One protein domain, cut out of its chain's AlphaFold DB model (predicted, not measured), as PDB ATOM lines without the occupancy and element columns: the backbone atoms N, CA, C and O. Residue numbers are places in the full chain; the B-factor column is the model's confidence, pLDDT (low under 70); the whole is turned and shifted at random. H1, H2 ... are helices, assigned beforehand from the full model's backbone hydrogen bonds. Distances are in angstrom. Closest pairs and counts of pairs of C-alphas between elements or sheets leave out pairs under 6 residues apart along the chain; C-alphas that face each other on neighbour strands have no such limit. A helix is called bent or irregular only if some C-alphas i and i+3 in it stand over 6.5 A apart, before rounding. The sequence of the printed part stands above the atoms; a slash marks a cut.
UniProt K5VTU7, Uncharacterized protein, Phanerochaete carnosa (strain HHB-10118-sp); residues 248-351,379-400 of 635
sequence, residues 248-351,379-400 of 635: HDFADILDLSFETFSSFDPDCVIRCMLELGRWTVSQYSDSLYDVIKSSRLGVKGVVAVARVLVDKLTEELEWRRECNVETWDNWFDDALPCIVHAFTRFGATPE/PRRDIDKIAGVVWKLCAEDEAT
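What this domain is: This is residues 248 to 351 and 379 to 400 of the 635 residues of an uncharacterized protein of Phanerochaete carnosa (strain HHB-10118-sp) (UniProt K5VTU7). One long, kinked helix, H5, runs through the middle of a cluster of helices: H1 and H2 pack on one side of it, H3, H4 and H6 cover other sides, and H7 packs on a further side. The printed part has 126 residues with seven named helices, H1 to H7 in chain order, and no named strand; the class is all helix. Helix packing is part aligned, part crossed: with H2 left out, 4 of 9 touching pairs are at a shallow tilt. The whole is compact, with a radius of gyration of the C-alphas of 14.4 A and spans of 41 by 33 by 25 A.

Where its parts are: Find C-alpha 295 at (-29.651, -32.043, -43.696); from there H5 runs 39.4 A to residue 323, irregular where C-alphas 296 and 299 are 9.2 A apart, with a kink of 60 degrees near residue 302. Before it come H1, residues 248 to 256, from C-alpha 248 at (-26.281, -23.914, -35.287), H2, 258 to 262, H3, 266 to 281, 21.8 A, and H4, 288 to 293. After it come H6, 331 to 347, 24.8 A, and H7, 379 to 396, 26.2 A, ending at (-41.856, -53.915, -20.305).

How they stand to each other: Look first at the hub, H5, which touches six helices. H3 runs opposite ways to it at a shallow tilt of 6 degrees, closest at C-alphas 266 and 312, 6.2 A. H6 touches H5 at C-alphas 339 and 306, 5.1 A, and H4 at 338 and 289, 5.0 A. H4 and H5 form a helical hairpin. With residues 297 to 305 alone H5 touches H1, closest at C-alphas 301 and 251, 4.1 A; with 308 to 312 alone it touches H2, at 308 and 258, 6.6 A. H7 touches H5 at C-alphas 386 and 310, 6.2 A, and is apart from H3. Every O i to N i+4 pair is within hydrogen-bond range in H1, H2, H3, H4 and H7; in H5 it is 23 of 25, in H6 11 of 13.

The domain as a whole: The farthest C-alphas, 323 and 351, are 44.2 A apart. Residues 352 to 378 are not printed, and the gap from C-alpha 351 to 379 is 14.6 A. Of the links printed whole, none is long. Confidence is under 70 at residues 282 to 285, 348 to 351 and 379 to 400.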
ATOM      1  N   HIS A 248     -27.082 -23.619 -36.479       77.00
ATOM      2  CA  HIS A 248     -26.281 -23.914 -35.287       77.00
ATOM      3  C   HIS A 248     -26.911 -23.352 -34.013       77.00
ATOM      4  O   HIS A 248     -26.900 -24.026 -32.990       77.00
ATOM      5  N   ASP A 249     -27.522 -22.167 -34.092       82.25
ATOM      6  CA  ASP A 249     -28.239 -21.593 -32.957       82.25
ATOM      7  C   ASP A 249     -29.463 -22.465 -32.585       82.25
ATOM      8  O   ASP A 249     -29.854 -22.467 -31.428       82.25
ATOM      9  N   PHE A 250     -30.038 -23.250 -33.513       82.00
ATOM     10  CA  PHE A 250     -31.074 -24.251 -33.191       82.00
ATOM     11  C   PHE A 250     -30.573 -25.285 -32.179       82.00
ATOM     12  O   PHE A 250     -31.209 -25.505 -31.150       82.00
ATOM     13  N   ALA A 251     -29.432 -25.913 -32.481       80.81
ATOM     14  CA  ALA A 251     -28.839 -26.925 -31.615       80.81
ATOM     15  C   ALA A 251     -28.469 -26.316 -30.259       80.81
ATOM     16  O   ALA A 251     -28.838 -26.866 -29.227       80.81
ATOM     17  N   ASP A 252     -27.851 -25.129 -30.272       86.12
ATOM     18  CA  ASP A 252     -27.499 -24.414 -29.047       86.12
ATOM     19  C   ASP A 252     -28.748 -24.086 -28.207       86.12
ATOM     20  O   ASP A 252     -28.720 -24.250 -26.993       86.12
ATOM     21  N   ILE A 253     -29.858 -23.650 -28.819       88.44
ATOM     22  CA  ILE A 253     -31.107 -23.367 -28.092       88.44
ATOM     23  C   ILE A 253     -31.637 -24.630 -27.413       88.44
ATOM     24  O   ILE A 253     -32.029 -24.560 -26.249       88.44
ATOM     25  N   LEU A 254     -31.645 -25.771 -28.106       84.94
ATOM     26  CA  LEU A 254     -32.124 -27.026 -27.527       84.94
ATOM     27  C   LEU A 254     -31.216 -27.528 -26.403       84.94
ATOM     28  O   LEU A 254     -31.716 -27.833 -25.322       84.94
ATOM     29  N   ASP A 255     -29.902 -27.547 -26.630       84.00
ATOM     30  CA  ASP A 255     -28.918 -27.989 -25.637       84.00
ATOM     31  C   ASP A 255     -28.982 -27.123 -24.372       84.00
ATOM     32  O   ASP A 255     -28.973 -27.629 -23.249       84.00
ATOM     33  N   LEU A 256     -29.098 -25.804 -24.541       86.94
ATOM     34  CA  LEU A 256     -29.159 -24.850 -23.433       86.94
ATOM     35  C   LEU A 256     -30.513 -24.823 -22.715       86.94
ATOM     36  O   LEU A 256     -30.578 -24.359 -21.577       86.94
ATOM     37  N   SER A 257     -31.581 -25.298 -23.358       86.31
ATOM     38  CA  SER A 257     -32.936 -25.327 -22.785       86.31
ATOM     39  C   SER A 257     -33.339 -26.708 -22.279       86.31
ATOM     40  O   SER A 257     -34.493 -26.906 -21.909       86.31
ATOM     41  N   PHE A 258     -32.403 -27.656 -22.234       82.69
ATOM     42  CA  PHE A 258     -32.661 -29.032 -21.827       82.69
ATOM     43  C   PHE A 258     -33.406 -29.135 -20.487       82.69
ATOM     44  O   PHE A 258     -34.485 -29.713 -20.419       82.69
ATOM     45  N   GLU A 259     -32.884 -28.474 -19.449       82.88
ATOM     46  CA  GLU A 259     -33.507 -28.430 -18.117       82.88
ATOM     47  C   GLU A 259     -34.881 -27.745 -18.131       82.88
ATOM     48  O   GLU A 259     -35.731 -28.032 -17.292       82.88
ATOM     49  N   THR A 260     -35.110 -26.838 -19.088       83.88
ATOM     50  CA  THR A 260     -36.405 -26.167 -19.239       83.88
ATOM     51  C   THR A 260     -37.446 -27.131 -19.786       83.88
ATOM     52  O   THR A 260     -38.569 -27.103 -19.316       83.88
ATOM     53  N   PHE A 261     -37.101 -28.019 -20.723       83.69
ATOM     54  CA  PHE A 261     -38.063 -28.988 -21.255       83.69
ATOM     55  C   PHE A 261     -38.533 -29.999 -20.207       83.69
ATOM     56  O   PHE A 261     -39.692 -30.406 -20.249       83.69
ATOM     57  N   SER A 262     -37.687 -30.364 -19.238       80.94
ATOM     58  CA  SER A 262     -38.050 -31.303 -18.168       80.94
ATOM     59  C   SER A 262     -39.282 -30.865 -17.368       80.94
ATOM     60  O   SER A 262     -40.041 -31.722 -16.934       80.94
ATOM     61  N   SER A 263     -39.561 -29.564 -17.233       81.25
ATOM     62  CA  SER A 263     -40.720 -29.070 -16.469       81.25
ATOM     63  C   SER A 263     -42.035 -28.980 -17.256       81.25
ATOM     64  O   SER A 263     -43.050 -28.585 -16.679       81.25
ATOM     65  N   PHE A 264     -42.045 -29.338 -18.545       84.06
ATOM     66  CA  PHE A 264     -43.227 -29.250 -19.408       84.06
ATOM     67  C   PHE A 264     -43.694 -30.619 -19.902       84.06
ATOM     68  O   PHE A 264     -42.932 -31.585 -19.956       84.06
ATOM     69  N   ASP A 265     -44.964 -30.663 -20.289       83.94
ATOM     70  CA  ASP A 265     -45.603 -31.819 -20.907       83.94
ATOM     71  C   ASP A 265     -44.939 -32.196 -22.255       83.94
ATOM     72  O   ASP A 265     -44.591 -31.285 -23.024       83.94
ATOM     73  N   PRO A 266     -44.750 -33.496 -22.565       80.12
ATOM     74  CA  PRO A 266     -44.124 -33.948 -23.809       80.12
ATOM     75  C   PRO A 266     -44.747 -33.369 -25.089       80.12
ATOM     76  O   PRO A 266     -43.996 -32.980 -25.990       80.12
ATOM     77  N   ASP A 267     -46.074 -33.214 -25.162       80.62
ATOM     78  CA  ASP A 267     -46.755 -32.659 -26.341       80.62
ATOM     79  C   ASP A 267     -46.338 -31.204 -26.569       80.62
ATOM     80  O   ASP A 267     -46.065 -30.769 -27.694       80.62
ATOM     81  N   CYS A 268     -46.242 -30.438 -25.478       84.81
ATOM     82  CA  CYS A 268     -45.796 -29.051 -25.517       84.81
ATOM     83  C   CYS A 268     -44.339 -28.960 -25.983       84.81
ATOM     84  O   CYS A 268     -44.002 -28.095 -26.797       84.81
ATOM     85  N   VAL A 269     -43.482 -29.869 -25.509       85.06
ATOM     86  CA  VAL A 269     -42.068 -29.947 -25.901       85.06
ATOM     87  C   VAL A 269     -41.925 -30.270 -27.389       85.06
ATOM     88  O   VAL A 269     -41.201 -29.567 -28.097       85.06
ATOM     89  N   ILE A 270     -42.648 -31.272 -27.894       83.31
ATOM     90  CA  ILE A 270     -42.615 -31.665 -29.312       83.31
ATOM     91  C   ILE A 270     -43.133 -30.538 -30.196       83.31
ATOM     92  O   ILE A 270     -42.474 -30.173 -31.173       83.31
ATOM     93  N   ARG A 271     -44.253 -29.911 -29.819       86.56
ATOM     94  CA  ARG A 271     -44.780 -28.736 -30.524       86.56
ATOM     95  C   ARG A 271     -43.777 -27.582 -30.524       86.56
ATOM     96  O   ARG A 271     -43.569 -26.955 -31.559       86.56
ATOM     97  N   CYS A 272     -43.106 -27.323 -29.403       87.94
ATOM     98  CA  CYS A 272     -42.054 -26.311 -29.320       87.94
ATOM     99  C   CYS A 272     -40.885 -26.625 -30.270       87.94
ATOM    100  O   CYS A 272     -40.423 -25.735 -30.984       87.94
ATOM    101  N   MET A 273     -40.412 -27.874 -30.318       86.56
ATOM    102  CA  MET A 273     -39.335 -28.286 -31.229       86.56
ATOM    103  C   MET A 273     -39.737 -28.190 -32.695       86.56
ATOM    104  O   MET A 273     -38.936 -27.751 -33.520       86.56
ATOM    105  N   LEU A 274     -40.971 -28.579 -33.015       86.00
ATOM    106  CA  LEU A 274     -41.567 -28.438 -34.339       86.00
ATOM    107  C   LEU A 274     -41.547 -26.982 -34.797       86.00
ATOM    108  O   LEU A 274     -41.049 -26.686 -35.881       86.00
ATOM    109  N   GLU A 275     -42.026 -26.064 -33.962       87.06
ATOM    110  CA  GLU A 275     -42.071 -24.638 -34.291       87.06
ATOM    111  C   GLU A 275     -40.675 -24.011 -34.371       87.06
ATOM    112  O   GLU A 275     -40.378 -23.241 -35.293       87.06
ATOM    113  N   LEU A 276     -39.764 -24.405 -33.477       84.12
ATOM    114  CA  LEU A 276     -38.358 -24.013 -33.553       84.12
ATOM    115  C   LEU A 276     -37.703 -24.539 -34.848       84.12
ATOM    116  O   LEU A 276     -36.922 -23.836 -35.499       84.12
ATOM    117  N   GLY A 277     -38.050 -25.759 -35.259       81.19
ATOM    118  CA  GLY A 277     -37.600 -26.399 -36.491       81.19
ATOM    119  C   GLY A 277     -38.122 -25.683 -37.733       81.19
ATOM    120  O   GLY A 277     -37.343 -25.306 -38.609       81.19
ATOM    121  N   ARG A 278     -39.429 -25.403 -37.776       83.19
ATOM    122  CA  ARG A 278     -40.090 -24.633 -38.843       83.19
ATOM    123  C   ARG A 278     -39.443 -23.265 -39.019       83.19
ATOM    124  O   ARG A 278     -39.150 -22.851 -40.144       83.19
ATOM    125  N   TRP A 279     -39.157 -22.585 -37.911       79.50
ATOM    126  CA  TRP A 279     -38.502 -21.286 -37.941       79.50
ATOM    127  C   TRP A 279     -37.062 -21.343 -38.477       79.50
ATOM    128  O   TRP A 279     -36.680 -20.499 -39.290       79.50
ATOM    129  N   THR A 280     -36.269 -22.338 -38.079       76.31
ATOM    130  CA  THR A 280     -34.839 -22.424 -38.442       76.31
ATOM    131  C   THR A 280     -34.588 -23.046 -39.816       76.31
ATOM    132  O   THR A 280     -33.679 -22.627 -40.538       76.31
ATOM    133  N   VAL A 281     -35.406 -24.017 -40.222       73.00
ATOM    134  CA  VAL A 281     -35.241 -24.772 -41.475       73.00
ATOM    135  C   VAL A 281     -36.009 -24.127 -42.638       73.00
ATOM    136  O   VAL A 281     -35.697 -24.401 -43.801       73.00
ATOM    137  N   SER A 282     -36.891 -23.150 -42.377       60.25
ATOM    138  CA  SER A 282     -37.608 -22.305 -43.359       60.25
ATOM    139  C   SER A 282     -38.497 -23.047 -44.369       60.25
ATOM    140  O   SER A 282     -38.933 -22.446 -45.352       60.25
ATOM    141  N   GLN A 283     -38.756 -24.343 -44.170       59.22
ATOM    142  CA  GLN A 283     -39.576 -25.155 -45.069       59.22
ATOM    143  C   GLN A 283     -40.536 -26.062 -44.297       59.22
ATOM    144  O   GLN A 283     -40.217 -26.546 -43.218       59.22
ATOM    145  N   TYR A 284     -41.708 -26.220 -44.912       53.59
ATOM    146  CA  TYR A 284     -42.925 -26.941 -44.543       53.59
ATOM    147  C   TYR A 284     -42.709 -28.385 -44.069       53.59
ATOM    148  O   TYR A 284     -42.999 -29.328 -44.798       53.59
ATOM    149  N   SER A 285     -42.203 -28.572 -42.858       60.75
ATOM    150  CA  SER A 285     -42.334 -29.851 -42.172       60.75
ATOM    151  C   SER A 285     -43.518 -29.781 -41.218       60.75
ATOM    152  O   SER A 285     -43.537 -28.955 -40.299       60.75
ATOM    153  N   ASP A 286     -44.494 -30.654 -41.443       78.19
ATOM    154  CA  ASP A 286     -45.602 -30.879 -40.513       78.19
ATOM    155  C   ASP A 286     -45.247 -31.897 -39.428       78.19
ATOM    156  O   ASP A 286     -45.954 -31.987 -38.431       78.19
ATOM    157  N   SER A 287     -44.115 -32.595 -39.579       82.19
ATOM    158  CA  SER A 287     -43.616 -33.571 -38.614       82.19
ATOM    159  C   SER A 287     -42.234 -33.201 -38.069       82.19
ATOM    160  O   SER A 287     -41.406 -32.586 -38.752       82.19
ATOM    161  N   LEU A 288     -41.963 -33.599 -36.821       80.81
ATOM    162  CA  LEU A 288     -40.659 -33.400 -36.183       80.81
ATOM    163  C   LEU A 288     -39.610 -34.265 -36.881       80.81
ATOM    164  O   LEU A 288     -38.465 -33.852 -37.060       80.81
ATOM    165  N   TYR A 289     -40.039 -35.427 -37.366       84.69
ATOM    166  CA  TYR A 289     -39.224 -36.337 -38.148       84.69
ATOM    167  C   TYR A 289     -38.628 -35.658 -39.383       84.69
ATOM    168  O   TYR A 289     -37.425 -35.765 -39.620       84.69
ATOM    169  N   ASP A 290     -39.423 -34.885 -40.125       84.19
ATOM    170  CA  ASP A 290     -38.941 -34.146 -41.296       84.19
ATOM    171  C   ASP A 290     -37.928 -33.051 -40.919       84.19
ATOM    172  O   ASP A 290     -36.952 -32.829 -41.648       84.19
ATOM    173  N   VAL A 291     -38.101 -32.402 -39.757       79.75
ATOM    174  CA  VAL A 291     -37.123 -31.435 -39.222       79.75
ATOM    175  C   VAL A 291     -35.785 -32.124 -38.951       79.75
ATOM    176  O   VAL A 291     -34.743 -31.621 -39.372       79.75
ATOM    177  N   ILE A 292     -35.797 -33.280 -38.285       82.38
ATOM    178  CA  ILE A 292     -34.581 -34.030 -37.926       82.38
ATOM    179  C   ILE A 292     -33.923 -34.645 -39.166       82.38
ATOM    180  O   ILE A 292     -32.696 -34.616 -39.304       82.38
ATOM    181  N   LYS A 293     -34.729 -35.154 -40.103       83.88
ATOM    182  CA  LYS A 293     -34.265 -35.690 -41.388       83.88
ATOM    183  C   LYS A 293     -33.618 -34.616 -42.254       83.88
ATOM    184  O   LYS A 293     -32.755 -34.923 -43.080       83.88
ATOM    185  N   SER A 294     -33.974 -33.348 -42.049       80.62
ATOM    186  CA  SER A 294     -33.340 -32.236 -42.742       80.62
ATOM    187  C   SER A 294     -31.821 -32.274 -42.572       80.62
ATOM    188  O   SER A 294     -31.261 -32.330 -41.471       80.62
ATOM    189  N   SER A 295     -31.110 -32.175 -43.692       71.00
ATOM    190  CA  SER A 295     -29.651 -32.043 -43.696       71.00
ATOM    191  C   SER A 295     -29.182 -30.764 -42.992       71.00
ATOM    192  O   SER A 295     -28.025 -30.684 -42.584       71.00
ATOM    193  N   ARG A 296     -30.080 -29.788 -42.788       77.06
ATOM    194  CA  ARG A 296     -29.770 -28.479 -42.201       77.06
ATOM    195  C   ARG A 296     -29.557 -28.495 -40.689       77.06
ATOM    196  O   ARG A 296     -28.842 -27.623 -40.210       77.06
ATOM    197  N   LEU A 297     -30.131 -29.451 -39.952       72.44
ATOM    198  CA  LEU A 297     -30.077 -29.469 -38.480       72.44
ATOM    199  C   LEU A 297     -28.678 -29.796 -37.921       72.44
ATOM    200  O   LEU A 297     -28.387 -29.540 -36.754       72.44
ATOM    201  N   GLY A 298     -27.792 -30.344 -38.763       80.12
ATOM    202  CA  GLY A 298     -26.494 -30.867 -38.344       80.12
ATOM    203  C   GLY A 298     -26.621 -32.038 -37.360       80.12
ATOM    204  O   GLY A 298     -27.691 -32.333 -36.839       80.12
ATOM    205  N   VAL A 299     -25.514 -32.729 -37.090       80.44
ATOM    206  CA  VAL A 299     -25.507 -33.868 -36.153       80.44
ATOM    207  C   VAL A 299     -25.865 -33.418 -34.732       80.44
ATOM    208  O   VAL A 299     -26.672 -34.060 -34.071       80.44
ATOM    209  N   LYS A 300     -25.347 -32.264 -34.290       77.62
ATOM    210  CA  LYS A 300     -25.611 -31.713 -32.950       77.62
ATOM    211  C   LYS A 300     -27.092 -31.445 -32.683       77.62
ATOM    212  O   LYS A 300     -27.593 -31.861 -31.649       77.62
ATOM    213  N   GLY A 301     -27.802 -30.814 -33.620       75.62
ATOM    214  CA  GLY A 301     -29.232 -30.548 -33.444       75.62
ATOM    215  C   GLY A 301     -30.056 -31.834 -33.383       75.62
ATOM    216  O   GLY A 301     -31.001 -31.920 -32.607       75.62
ATOM    217  N   VAL A 302     -29.648 -32.864 -34.130       80.25
ATOM    218  CA  VAL A 302     -30.257 -34.199 -34.061       80.25
ATOM    219  C   VAL A 302     -29.993 -34.873 -32.705       80.25
ATOM    220  O   VAL A 302     -30.932 -35.444 -32.153       80.25
ATOM    221  N   VAL A 303     -28.776 -34.766 -32.133       80.81
ATOM    222  CA  VAL A 303     -28.492 -35.242 -30.754       80.81
ATOM    223  C   VAL A 303     -29.438 -34.550 -29.783       80.81
ATOM    224  O   VAL A 303     -30.081 -35.216 -28.980       80.81
ATOM    225  N   ALA A 304     -29.506 -33.219 -29.856       77.75
ATOM    226  CA  ALA A 304     -30.217 -32.396 -28.893       77.75
ATOM    227  C   ALA A 304     -31.708 -32.757 -28.850       77.75
ATOM    228  O   ALA A 304     -32.257 -32.998 -27.776       77.75
ATOM    229  N   VAL A 305     -32.342 -32.886 -30.024       81.94
ATOM    230  CA  VAL A 305     -33.739 -33.333 -30.127       81.94
ATOM    231  C   VAL A 305     -33.902 -34.738 -29.550       81.94
ATOM    232  O   VAL A 305     -34.754 -34.944 -28.690       81.94
ATOM    233  N   ALA A 306     -33.072 -35.695 -29.975       84.81
ATOM    234  CA  ALA A 306     -33.174 -37.073 -29.504       84.81
ATOM    235  C   ALA A 306     -33.011 -37.175 -27.985       84.81
ATOM    236  O   ALA A 306     -33.780 -37.873 -27.336       84.81
ATOM    237  N   ARG A 307     -32.059 -36.438 -27.410       83.88
ATOM    238  CA  ARG A 307     -31.808 -36.413 -25.969       83.88
ATOM    239  C   ARG A 307     -33.038 -35.933 -25.201       83.88
ATOM    240  O   ARG A 307     -33.428 -36.577 -24.236       83.88
ATOM    241  N   VAL A 308     -33.676 -34.846 -25.639       83.19
ATOM    242  CA  VAL A 308     -34.889 -34.341 -24.974       83.19
ATOM    243  C   VAL A 308     -36.054 -35.324 -25.114       83.19
ATOM    244  O   VAL A 308     -36.742 -35.587 -24.131       83.19
ATOM    245  N   LEU A 309     -36.266 -35.897 -26.306       86.88
ATOM    246  CA  LEU A 309     -37.335 -36.881 -26.527       86.88
ATOM    247  C   LEU A 309     -37.155 -38.127 -25.656       86.88
ATOM    248  O   LEU A 309     -38.129 -38.692 -25.171       86.88
ATOM    249  N   VAL A 310     -35.915 -38.554 -25.450       87.19
ATOM    250  CA  VAL A 310     -35.603 -39.755 -24.674       87.19
ATOM    251  C   VAL A 310     -35.785 -39.522 -23.191       87.19
ATOM    252  O   VAL A 310     -36.332 -40.388 -22.511       87.19
ATOM    253  N   ASP A 311     -35.356 -38.371 -22.682       84.25
ATOM    254  CA  ASP A 311     -35.599 -38.021 -21.287       84.25
ATOM    255  C   ASP A 311     -37.108 -37.949 -21.020       84.25
ATOM    256  O   ASP A 311     -37.584 -38.575 -20.074       84.25
ATOM    257  N   LYS A 312     -37.886 -37.331 -21.921       84.38
ATOM    258  CA  LYS A 312     -39.355 -37.305 -21.822       84.38
ATOM    259  C   LYS A 312     -39.984 -38.693 -21.886       84.38
ATOM    260  O   LYS A 312     -40.875 -39.003 -21.107       84.38
ATOM    261  N   LEU A 313     -39.485 -39.552 -22.768       85.31
ATOM    262  CA  LEU A 313     -39.938 -40.936 -22.860       85.31
ATOM    263  C   LEU A 313     -39.601 -41.750 -21.609       85.31
ATOM    264  O   LEU A 313     -40.358 -42.633 -21.219       85.31
ATOM    265  N   THR A 314     -38.481 -41.441 -20.961       85.50
ATOM    266  CA  THR A 314     -38.093 -42.073 -19.697       85.50
ATOM    267  C   THR A 314     -39.023 -41.652 -18.566       85.50
ATOM    268  O   THR A 314     -39.491 -42.515 -17.829       85.50
ATOM    269  N   GLU A 315     -39.316 -40.353 -18.453       84.38
ATOM    270  CA  GLU A 315     -40.265 -39.813 -17.469       84.38
ATOM    271  C   GLU A 315     -41.660 -40.435 -17.645       84.38
ATOM    272  O   GLU A 315     -42.249 -40.922 -16.680       84.38
ATOM    273  N   GLU A 316     -42.156 -40.494 -18.884       83.75
ATOM    274  CA  GLU A 316     -43.464 -41.067 -19.216       83.75
ATOM    275  C   GLU A 316     -43.547 -42.561 -18.875       83.75
ATOM    276  O   GLU A 316     -44.532 -43.029 -18.308       83.75
ATOM    277  N   LEU A 317     -42.495 -43.325 -19.174       83.44
ATOM    278  CA  LEU A 317     -42.412 -44.738 -18.807       83.44
ATOM    279  C   LEU A 317     -42.444 -44.970 -17.304       83.44
ATOM    280  O   LEU A 317     -43.105 -45.896 -16.834       83.44
ATOM    281  N   GLU A 318     -41.694 -44.168 -16.548       85.81
ATOM    282  CA  GLU A 318     -41.672 -44.270 -15.093       85.81
ATOM    283  C   GLU A 318     -43.053 -43.950 -14.519       85.81
ATOM    284  O   GLU A 318     -43.580 -44.739 -13.733       85.81
ATOM    285  N   TRP A 319     -43.696 -42.887 -15.009       88.12
ATOM    286  CA  TRP A 319     -45.062 -42.537 -14.630       88.12
ATOM    287  C   TRP A 319     -46.080 -43.635 -14.987       88.12
ATOM    288  O   TRP A 319     -46.906 -44.012 -14.151       88.12
ATOM    289  N   ARG A 320     -46.003 -44.219 -16.187       82.62
ATOM    290  CA  ARG A 320     -46.880 -45.322 -16.624       82.62
ATOM    291  C   ARG A 320     -46.691 -46.579 -15.801       82.62
ATOM    292  O   ARG A 320     -47.681 -47.221 -15.455       82.62
ATOM    293  N   ARG A 321     -45.444 -46.918 -15.461       81.31
ATOM    294  CA  ARG A 321     -45.138 -48.043 -14.572       81.31
ATOM    295  C   ARG A 321     -45.789 -47.840 -13.205       81.31
ATOM    296  O   ARG A 321     -46.315 -48.792 -12.637       81.31
ATOM    297  N   GLU A 322     -45.772 -46.617 -12.685       89.25
ATOM    298  CA  GLU A 322     -46.414 -46.276 -11.412       89.25
ATOM    299  C   GLU A 322     -47.949 -46.287 -11.497       89.25
ATOM    300  O   GLU A 322     -48.612 -46.706 -10.546       89.25
ATOM    301  N   CYS A 323     -48.517 -45.868 -12.632       85.31
ATOM    302  CA  CYS A 323     -49.963 -45.706 -12.811       85.31
ATOM    303  C   CYS A 323     -50.675 -46.907 -13.463       85.31
ATOM    304  O   CYS A 323     -51.905 -46.934 -13.487       85.31
ATOM    305  N   ASN A 324     -49.934 -47.896 -13.974       88.62
ATOM    306  CA  ASN A 324     -50.442 -49.063 -14.704       88.62
ATOM    307  C   ASN A 324     -51.343 -48.691 -15.905       88.62
ATOM    308  O   ASN A 324     -52.441 -49.228 -16.068       88.62
ATOM    309  N   VAL A 325     -50.890 -47.733 -16.721       87.62
ATOM    310  CA  VAL A 325     -51.595 -47.250 -17.924       87.62
ATOM    311  C   VAL A 325     -51.047 -47.953 -19.169       87.62
ATOM    312  O   VAL A 325     -49.857 -47.866 -19.453       87.62
ATOM    313  N   GLU A 326     -51.918 -48.624 -19.932       80.81
ATOM    314  CA  GLU A 326     -51.527 -49.446 -21.097       80.81
ATOM    315  C   GLU A 326     -51.520 -48.685 -22.440       80.81
ATOM    316  O   GLU A 326     -50.903 -49.127 -23.406       80.81
ATOM    317  N   THR A 327     -52.204 -47.544 -22.546       83.25
ATOM    318  CA  THR A 327     -52.410 -46.845 -23.830       83.25
ATOM    319  C   THR A 327     -51.389 -45.744 -24.052       83.25
ATOM    320  O   THR A 327     -51.293 -44.850 -23.216       83.25
ATOM    321  N   TRP A 328     -50.627 -45.782 -25.146       77.44
ATOM    322  CA  TRP A 328     -49.690 -44.717 -25.540       77.44
ATOM    323  C   TRP A 328     -50.411 -43.460 -26.029       77.44
ATOM    324  O   TRP A 328     -51.435 -43.561 -26.703       77.44
ATOM    325  N   ASP A 329     -49.867 -42.293 -25.688       80.62
ATOM    326  CA  ASP A 329     -50.328 -41.016 -26.231       80.62
ATOM    327  C   ASP A 329     -49.758 -40.783 -27.633       80.62
ATOM    328  O   ASP A 329     -48.698 -41.302 -27.992       80.62
ATOM    329  N   ASN A 330     -50.456 -39.970 -28.429       79.56
ATOM    330  CA  ASN A 330     -50.146 -39.761 -29.849       79.56
ATOM    331  C   ASN A 330     -48.730 -39.213 -30.095       79.56
ATOM    332  O   ASN A 330     -48.162 -39.430 -31.161       79.56
ATOM    333  N   TRP A 331     -48.135 -38.520 -29.123       82.00
ATOM    334  CA  TRP A 331     -46.789 -37.974 -29.272       82.00
ATOM    335  C   TRP A 331     -45.706 -39.042 -29.367       82.00
ATOM    336  O   TRP A 331     -44.646 -38.792 -29.944       82.00
ATOM    337  N   PHE A 332     -45.963 -40.241 -28.833       81.50
ATOM    338  CA  PHE A 332     -45.036 -41.362 -28.926       81.50
ATOM    339  C   PHE A 332     -44.790 -41.759 -30.389       81.50
ATOM    340  O   PHE A 332     -43.643 -41.999 -30.778       81.50
ATOM    341  N   ASP A 333     -45.844 -41.744 -31.209       81.38
ATOM    342  CA  ASP A 333     -45.770 -42.060 -32.639       81.38
ATOM    343  C   ASP A 333     -44.925 -41.035 -33.413       81.38
ATOM    344  O   ASP A 333     -44.242 -41.398 -34.372       81.38
ATOM    345  N   ASP A 334     -44.895 -39.778 -32.960       79.12
ATOM    346  CA  ASP A 334     -44.043 -38.727 -33.528       79.12
ATOM    347  C   ASP A 334     -42.599 -38.798 -33.003       79.12
ATOM    348  O   ASP A 334     -41.637 -38.566 -33.746       79.12
ATOM    349  N   ALA A 335     -42.413 -39.136 -31.724       82.31
ATOM    350  CA  ALA A 335     -41.109 -39.156 -31.070       82.31
ATOM    351  C   ALA A 335     -40.261 -40.378 -31.448       82.31
ATOM    352  O   ALA A 335     -39.046 -40.255 -31.637       82.31
ATOM    353  N   LEU A 336     -40.860 -41.562 -31.589       84.81
ATOM    354  CA  LEU A 336     -40.106 -42.791 -31.834       84.81
ATOM    355  C   LEU A 336     -39.340 -42.769 -33.176       84.81
ATOM    356  O   LEU A 336     -38.134 -43.048 -33.167       84.81
ATOM    357  N   PRO A 337     -39.938 -42.378 -34.323       86.19
ATOM    358  CA  PRO A 337     -39.207 -42.246 -35.583       86.19
ATOM    359  C   PRO A 337     -38.063 -41.234 -35.494       86.19
ATOM    360  O   PRO A 337     -37.006 -41.441 -36.092       86.19
ATOM    361  N   CYS A 338     -38.254 -40.156 -34.726       85.12
ATOM    362  CA  CYS A 338     -37.245 -39.131 -34.477       85.12
ATOM    363  C   CYS A 338     -36.022 -39.700 -33.745       85.12
ATOM    364  O   CYS A 338     -34.888 -39.499 -34.188       85.12
ATOM    365  N   ILE A 339     -36.254 -40.455 -32.667       86.31
ATOM    366  CA  ILE A 339     -35.205 -41.112 -31.876       86.31
ATOM    367  C   ILE A 339     -34.456 -42.139 -32.732       86.31
ATOM    368  O   ILE A 339     -33.225 -42.129 -32.787       86.31
ATOM    369  N   VAL A 340     -35.181 -43.002 -33.452       86.75
ATOM    370  CA  VAL A 340     -34.569 -44.026 -34.311       86.75
ATOM    371  C   VAL A 340     -33.744 -43.382 -35.423       86.75
ATOM    372  O   VAL A 340     -32.606 -43.787 -35.662       86.75
ATOM    373  N   HIS A 341     -34.270 -42.346 -36.083       85.06
ATOM    374  CA  HIS A 341     -33.526 -41.648 -37.124       85.06
ATOM    375  C   HIS A 341     -32.254 -41.005 -36.576       85.06
ATOM    376  O   HIS A 341     -31.192 -41.143 -37.188       85.06
ATOM    377  N   ALA A 342     -32.332 -40.379 -35.399       83.62
ATOM    378  CA  ALA A 342     -31.161 -39.837 -34.732       83.62
ATOM    379  C   ALA A 342     -30.080 -40.912 -34.560       83.62
ATOM    380  O   ALA A 342     -28.963 -40.725 -35.043       83.62
ATOM    381  N   PHE A 343     -30.425 -42.082 -34.013       80.88
ATOM    382  CA  PHE A 343     -29.496 -43.207 -33.876       80.88
ATOM    383  C   PHE A 343     -28.877 -43.676 -35.189       80.88
ATOM    384  O   PHE A 343     -27.665 -43.885 -35.252       80.88
ATOM    385  N   THR A 344     -29.685 -43.828 -36.243       83.62
ATOM    386  CA  THR A 344     -29.162 -44.249 -37.552       83.62
ATOM    387  C   THR A 344     -28.150 -43.249 -38.098       83.62
ATOM    388  O   THR A 344     -27.126 -43.644 -38.650       83.62
ATOM    389  N   ARG A 345     -28.386 -41.953 -37.874       81.06
ATOM    390  CA  ARG A 345     -27.497 -40.883 -38.321       81.06
ATOM    391  C   ARG A 345     -26.184 -40.857 -37.536       81.06
ATOM    392  O   ARG A 345     -25.153 -40.611 -38.149       81.06
ATOM    393  N   PHE A 346     -26.200 -41.174 -36.237       77.12
ATOM    394  CA  PHE A 346     -24.974 -41.340 -35.437       77.12
ATOM    395  C   PHE A 346     -24.158 -42.561 -35.846       77.12
ATOM    396  O   PHE A 346     -22.938 -42.479 -35.936       77.12
ATOM    397  N   GLY A 347     -24.823 -43.689 -36.101       74.12
ATOM    398  CA  GLY A 347     -24.145 -44.915 -36.524       74.12
ATOM    399  C   GLY A 347     -23.529 -44.821 -37.924       74.12
ATOM    400  O   GLY A 347     -22.604 -45.564 -38.227       74.12
ATOM    401  N   ALA A 348     -24.029 -43.915 -38.772       65.69
ATOM    402  CA  ALA A 348     -23.627 -43.780 -40.171       65.69
ATOM    403  C   ALA A 348     -22.540 -42.724 -40.436       65.69
ATOM    404  O   ALA A 348     -22.141 -42.570 -41.589       65.69
ATOM    405  N   THR A 349     -22.056 -41.990 -39.427       59.72
ATOM    406  CA  THR A 349     -20.945 -41.032 -39.581       59.72
ATOM    407  C   THR A 349     -19.633 -41.634 -39.063       59.72
ATOM    408  O   THR A 349     -19.276 -41.391 -37.910       59.72
ATOM    409  N   PRO A 350     -18.893 -42.407 -39.883       50.59
ATOM    410  CA  PRO A 350     -17.614 -42.999 -39.486       50.59
ATOM    411  C   PRO A 350     -16.469 -41.977 -39.328       50.59
ATOM    412  O   PRO A 350     -15.394 -42.345 -38.866       50.59
ATOM    413  N   GLU A 351     -16.669 -40.699 -39.683       50.12
ATOM    414  CA  GLU A 351     -15.568 -39.734 -39.866       50.12
ATOM    415  C   GLU A 351     -15.374 -38.686 -38.749       50.12
ATOM    416  O   GLU A 351     -14.359 -37.997 -38.750       50.12
ATOM    417  N   PRO A 379     -20.898 -37.632 -26.244       53.25
ATOM    418  CA  PRO A 379     -22.135 -38.035 -26.911       53.25
ATOM    419  C   PRO A 379     -22.372 -39.551 -26.846       53.25
ATOM    420  O   PRO A 379     -23.518 -39.988 -26.905       53.25
ATOM    421  N   ARG A 380     -21.327 -40.367 -26.627       56.91
ATOM    422  CA  ARG A 380     -21.463 -41.809 -26.359       56.91
ATOM    423  C   ARG A 380     -22.221 -42.109 -25.068       56.91
ATOM    424  O   ARG A 380     -23.020 -43.032 -25.039       56.91
ATOM    425  N   ARG A 381     -22.018 -41.313 -24.014       63.09
ATOM    426  CA  ARG A 381     -22.715 -41.489 -22.732       63.09
ATOM    427  C   ARG A 381     -24.209 -41.221 -22.868       63.09
ATOM    428  O   ARG A 381     -25.010 -41.893 -22.222       63.09
ATOM    429  N   ASP A 382     -24.574 -40.242 -23.688       55.44
ATOM    430  CA  ASP A 382     -25.975 -39.960 -23.982       55.44
ATOM    431  C   ASP A 382     -26.564 -41.062 -24.878       55.44
ATOM    432  O   ASP A 382     -27.644 -41.557 -24.578       55.44
ATOM    433  N   ILE A 383     -25.820 -41.575 -25.864       55.31
ATOM    434  CA  ILE A 383     -26.209 -42.759 -26.655       55.31
ATOM    435  C   ILE A 383     -26.448 -43.993 -25.772       55.31
ATOM    436  O   ILE A 383     -27.459 -44.666 -25.951       55.31
ATOM    437  N   ASP A 384     -25.575 -44.274 -24.803       63.88
ATOM    438  CA  ASP A 384     -25.719 -45.415 -23.890       63.88
ATOM    439  C   ASP A 384     -26.960 -45.279 -22.996       63.88
ATOM    440  O   ASP A 384     -27.678 -46.255 -22.769       63.88
ATOM    441  N   LYS A 385     -27.253 -44.062 -22.512       59.06
ATOM    442  CA  LYS A 385     -28.500 -43.789 -21.784       59.06
ATOM    443  C   LYS A 385     -29.708 -44.039 -22.671       59.06
ATOM    444  O   LYS A 385     -30.624 -44.738 -22.250       59.06
ATOM    445  N   ILE A 386     -29.692 -43.514 -23.896       54.62
ATOM    446  CA  ILE A 386     -30.811 -43.673 -24.818       54.62
ATOM    447  C   ILE A 386     -31.004 -45.151 -25.184       54.62
ATOM    448  O   ILE A 386     -32.126 -45.652 -25.139       54.62
ATOM    449  N   ALA A 387     -29.926 -45.882 -25.470       59.50
ATOM    450  CA  ALA A 387     -29.975 -47.319 -25.720       59.50
ATOM    451  C   ALA A 387     -30.528 -48.084 -24.506       59.50
ATOM    452  O   ALA A 387     -31.311 -49.017 -24.670       59.50
ATOM    453  N   GLY A 388     -30.190 -47.653 -23.286       65.69
ATOM    454  CA  GLY A 388     -30.755 -48.185 -22.048       65.69
ATOM    455  C   GLY A 388     -32.260 -47.929 -21.887       65.69
ATOM    456  O   GLY A 388     -32.969 -48.796 -21.380       65.69
ATOM    457  N   VAL A 389     -32.766 -46.778 -22.334       56.34
ATOM    458  CA  VAL A 389     -34.206 -46.449 -22.314       56.34
ATOM    459  C   VAL A 389     -34.960 -47.273 -23.353       56.34
ATOM    460  O   VAL A 389     -35.959 -47.903 -23.017       56.34
ATOM    461  N   VAL A 390     -34.435 -47.365 -24.579       54.88
ATOM    462  CA  VAL A 390     -34.967 -48.253 -25.627       54.88
ATOM    463  C   VAL A 390     -34.988 -49.704 -25.144       54.88
ATOM    464  O   VAL A 390     -35.979 -50.404 -25.331       54.88
ATOM    465  N   TRP A 391     -33.938 -50.147 -24.453       59.59
ATOM    466  CA  TRP A 391     -33.887 -51.471 -23.840       59.59
ATOM    467  C   TRP A 391     -34.979 -51.683 -22.781       59.59
ATOM    468  O   TRP A 391     -35.609 -52.738 -22.773       59.59
ATOM    469  N   LYS A 392     -35.230 -50.696 -21.906       56.22
ATOM    470  CA  LYS A 392     -36.309 -50.760 -20.903       56.22
ATOM    471  C   LYS A 392     -37.693 -50.827 -21.555       56.22
ATOM    472  O   LYS A 392     -38.462 -51.706 -21.194       56.22
ATOM    473  N   LEU A 393     -37.962 -49.990 -22.560       50.41
ATOM    474  CA  LEU A 393     -39.201 -50.014 -23.359       50.41
ATOM    475  C   LEU A 393     -39.483 -51.400 -23.935       50.41
ATOM    476  O   LEU A 393     -40.580 -51.935 -23.829       50.41
ATOM    477  N   CYS A 394     -38.442 -52.004 -24.500       51.00
ATOM    478  CA  CYS A 394     -38.481 -53.329 -25.101       51.00
ATOM    479  C   CYS A 394     -38.692 -54.476 -24.093       51.00
ATOM    480  O   CYS A 394     -39.033 -55.592 -24.494       51.00
ATOM    481  N   ALA A 395     -38.421 -54.228 -22.808       53.84
ATOM    482  CA  ALA A 395     -38.499 -55.216 -21.737       53.84
ATOM    483  C   ALA A 395     -39.842 -55.200 -20.984       53.84
ATOM    484  O   ALA A 395     -40.140 -56.182 -20.305       53.84
ATOM    485  N   GLU A 396     -40.622 -54.118 -21.083       49.50
ATOM    486  CA  GLU A 396     -41.856 -53.915 -20.305       49.50
ATOM    487  C   GLU A 396     -43.141 -54.303 -21.042       49.50
ATOM    488  O   GLU A 396     -44.126 -54.637 -20.389       49.50
ATOM    489  N   ASP A 397     -43.124 -54.360 -22.374       42.16
ATOM    490  CA  ASP A 397     -44.212 -54.968 -23.140       42.16
ATOM    491  C   ASP A 397     -44.105 -56.504 -23.049       42.16
ATOM    492  O   ASP A 397     -43.081 -57.095 -23.410       42.16
ATOM    493  N   GLU A 398     -45.164 -57.199 -22.606       39.00
ATOM    494  CA  GLU A 398     -45.203 -58.676 -22.552       39.00
ATOM    495  C   GLU A 398     -44.966 -59.333 -23.933       39.00
ATOM    496  O   GLU A 398     -44.642 -60.523 -24.035       39.00
ATOM    497  N   ALA A 399     -45.026 -58.542 -25.007       40.38
ATOM    498  CA  ALA A 399     -44.414 -58.822 -26.297       40.38
ATOM    499  C   ALA A 399     -42.917 -58.448 -26.297       40.38
ATOM    500  O   ALA A 399     -42.472 -57.602 -27.064       40.38
ATOM    501  N   THR A 400     -42.133 -59.119 -25.451       39.03
ATOM    502  CA  THR A 400     -40.669 -58.965 -25.374       39.03
ATOM    503  C   THR A 400     -40.007 -58.925 -26.758       39.03
ATOM    504  O   THR A 400     -39.912 -59.938 -27.458       39.03
TER     505      THR A 400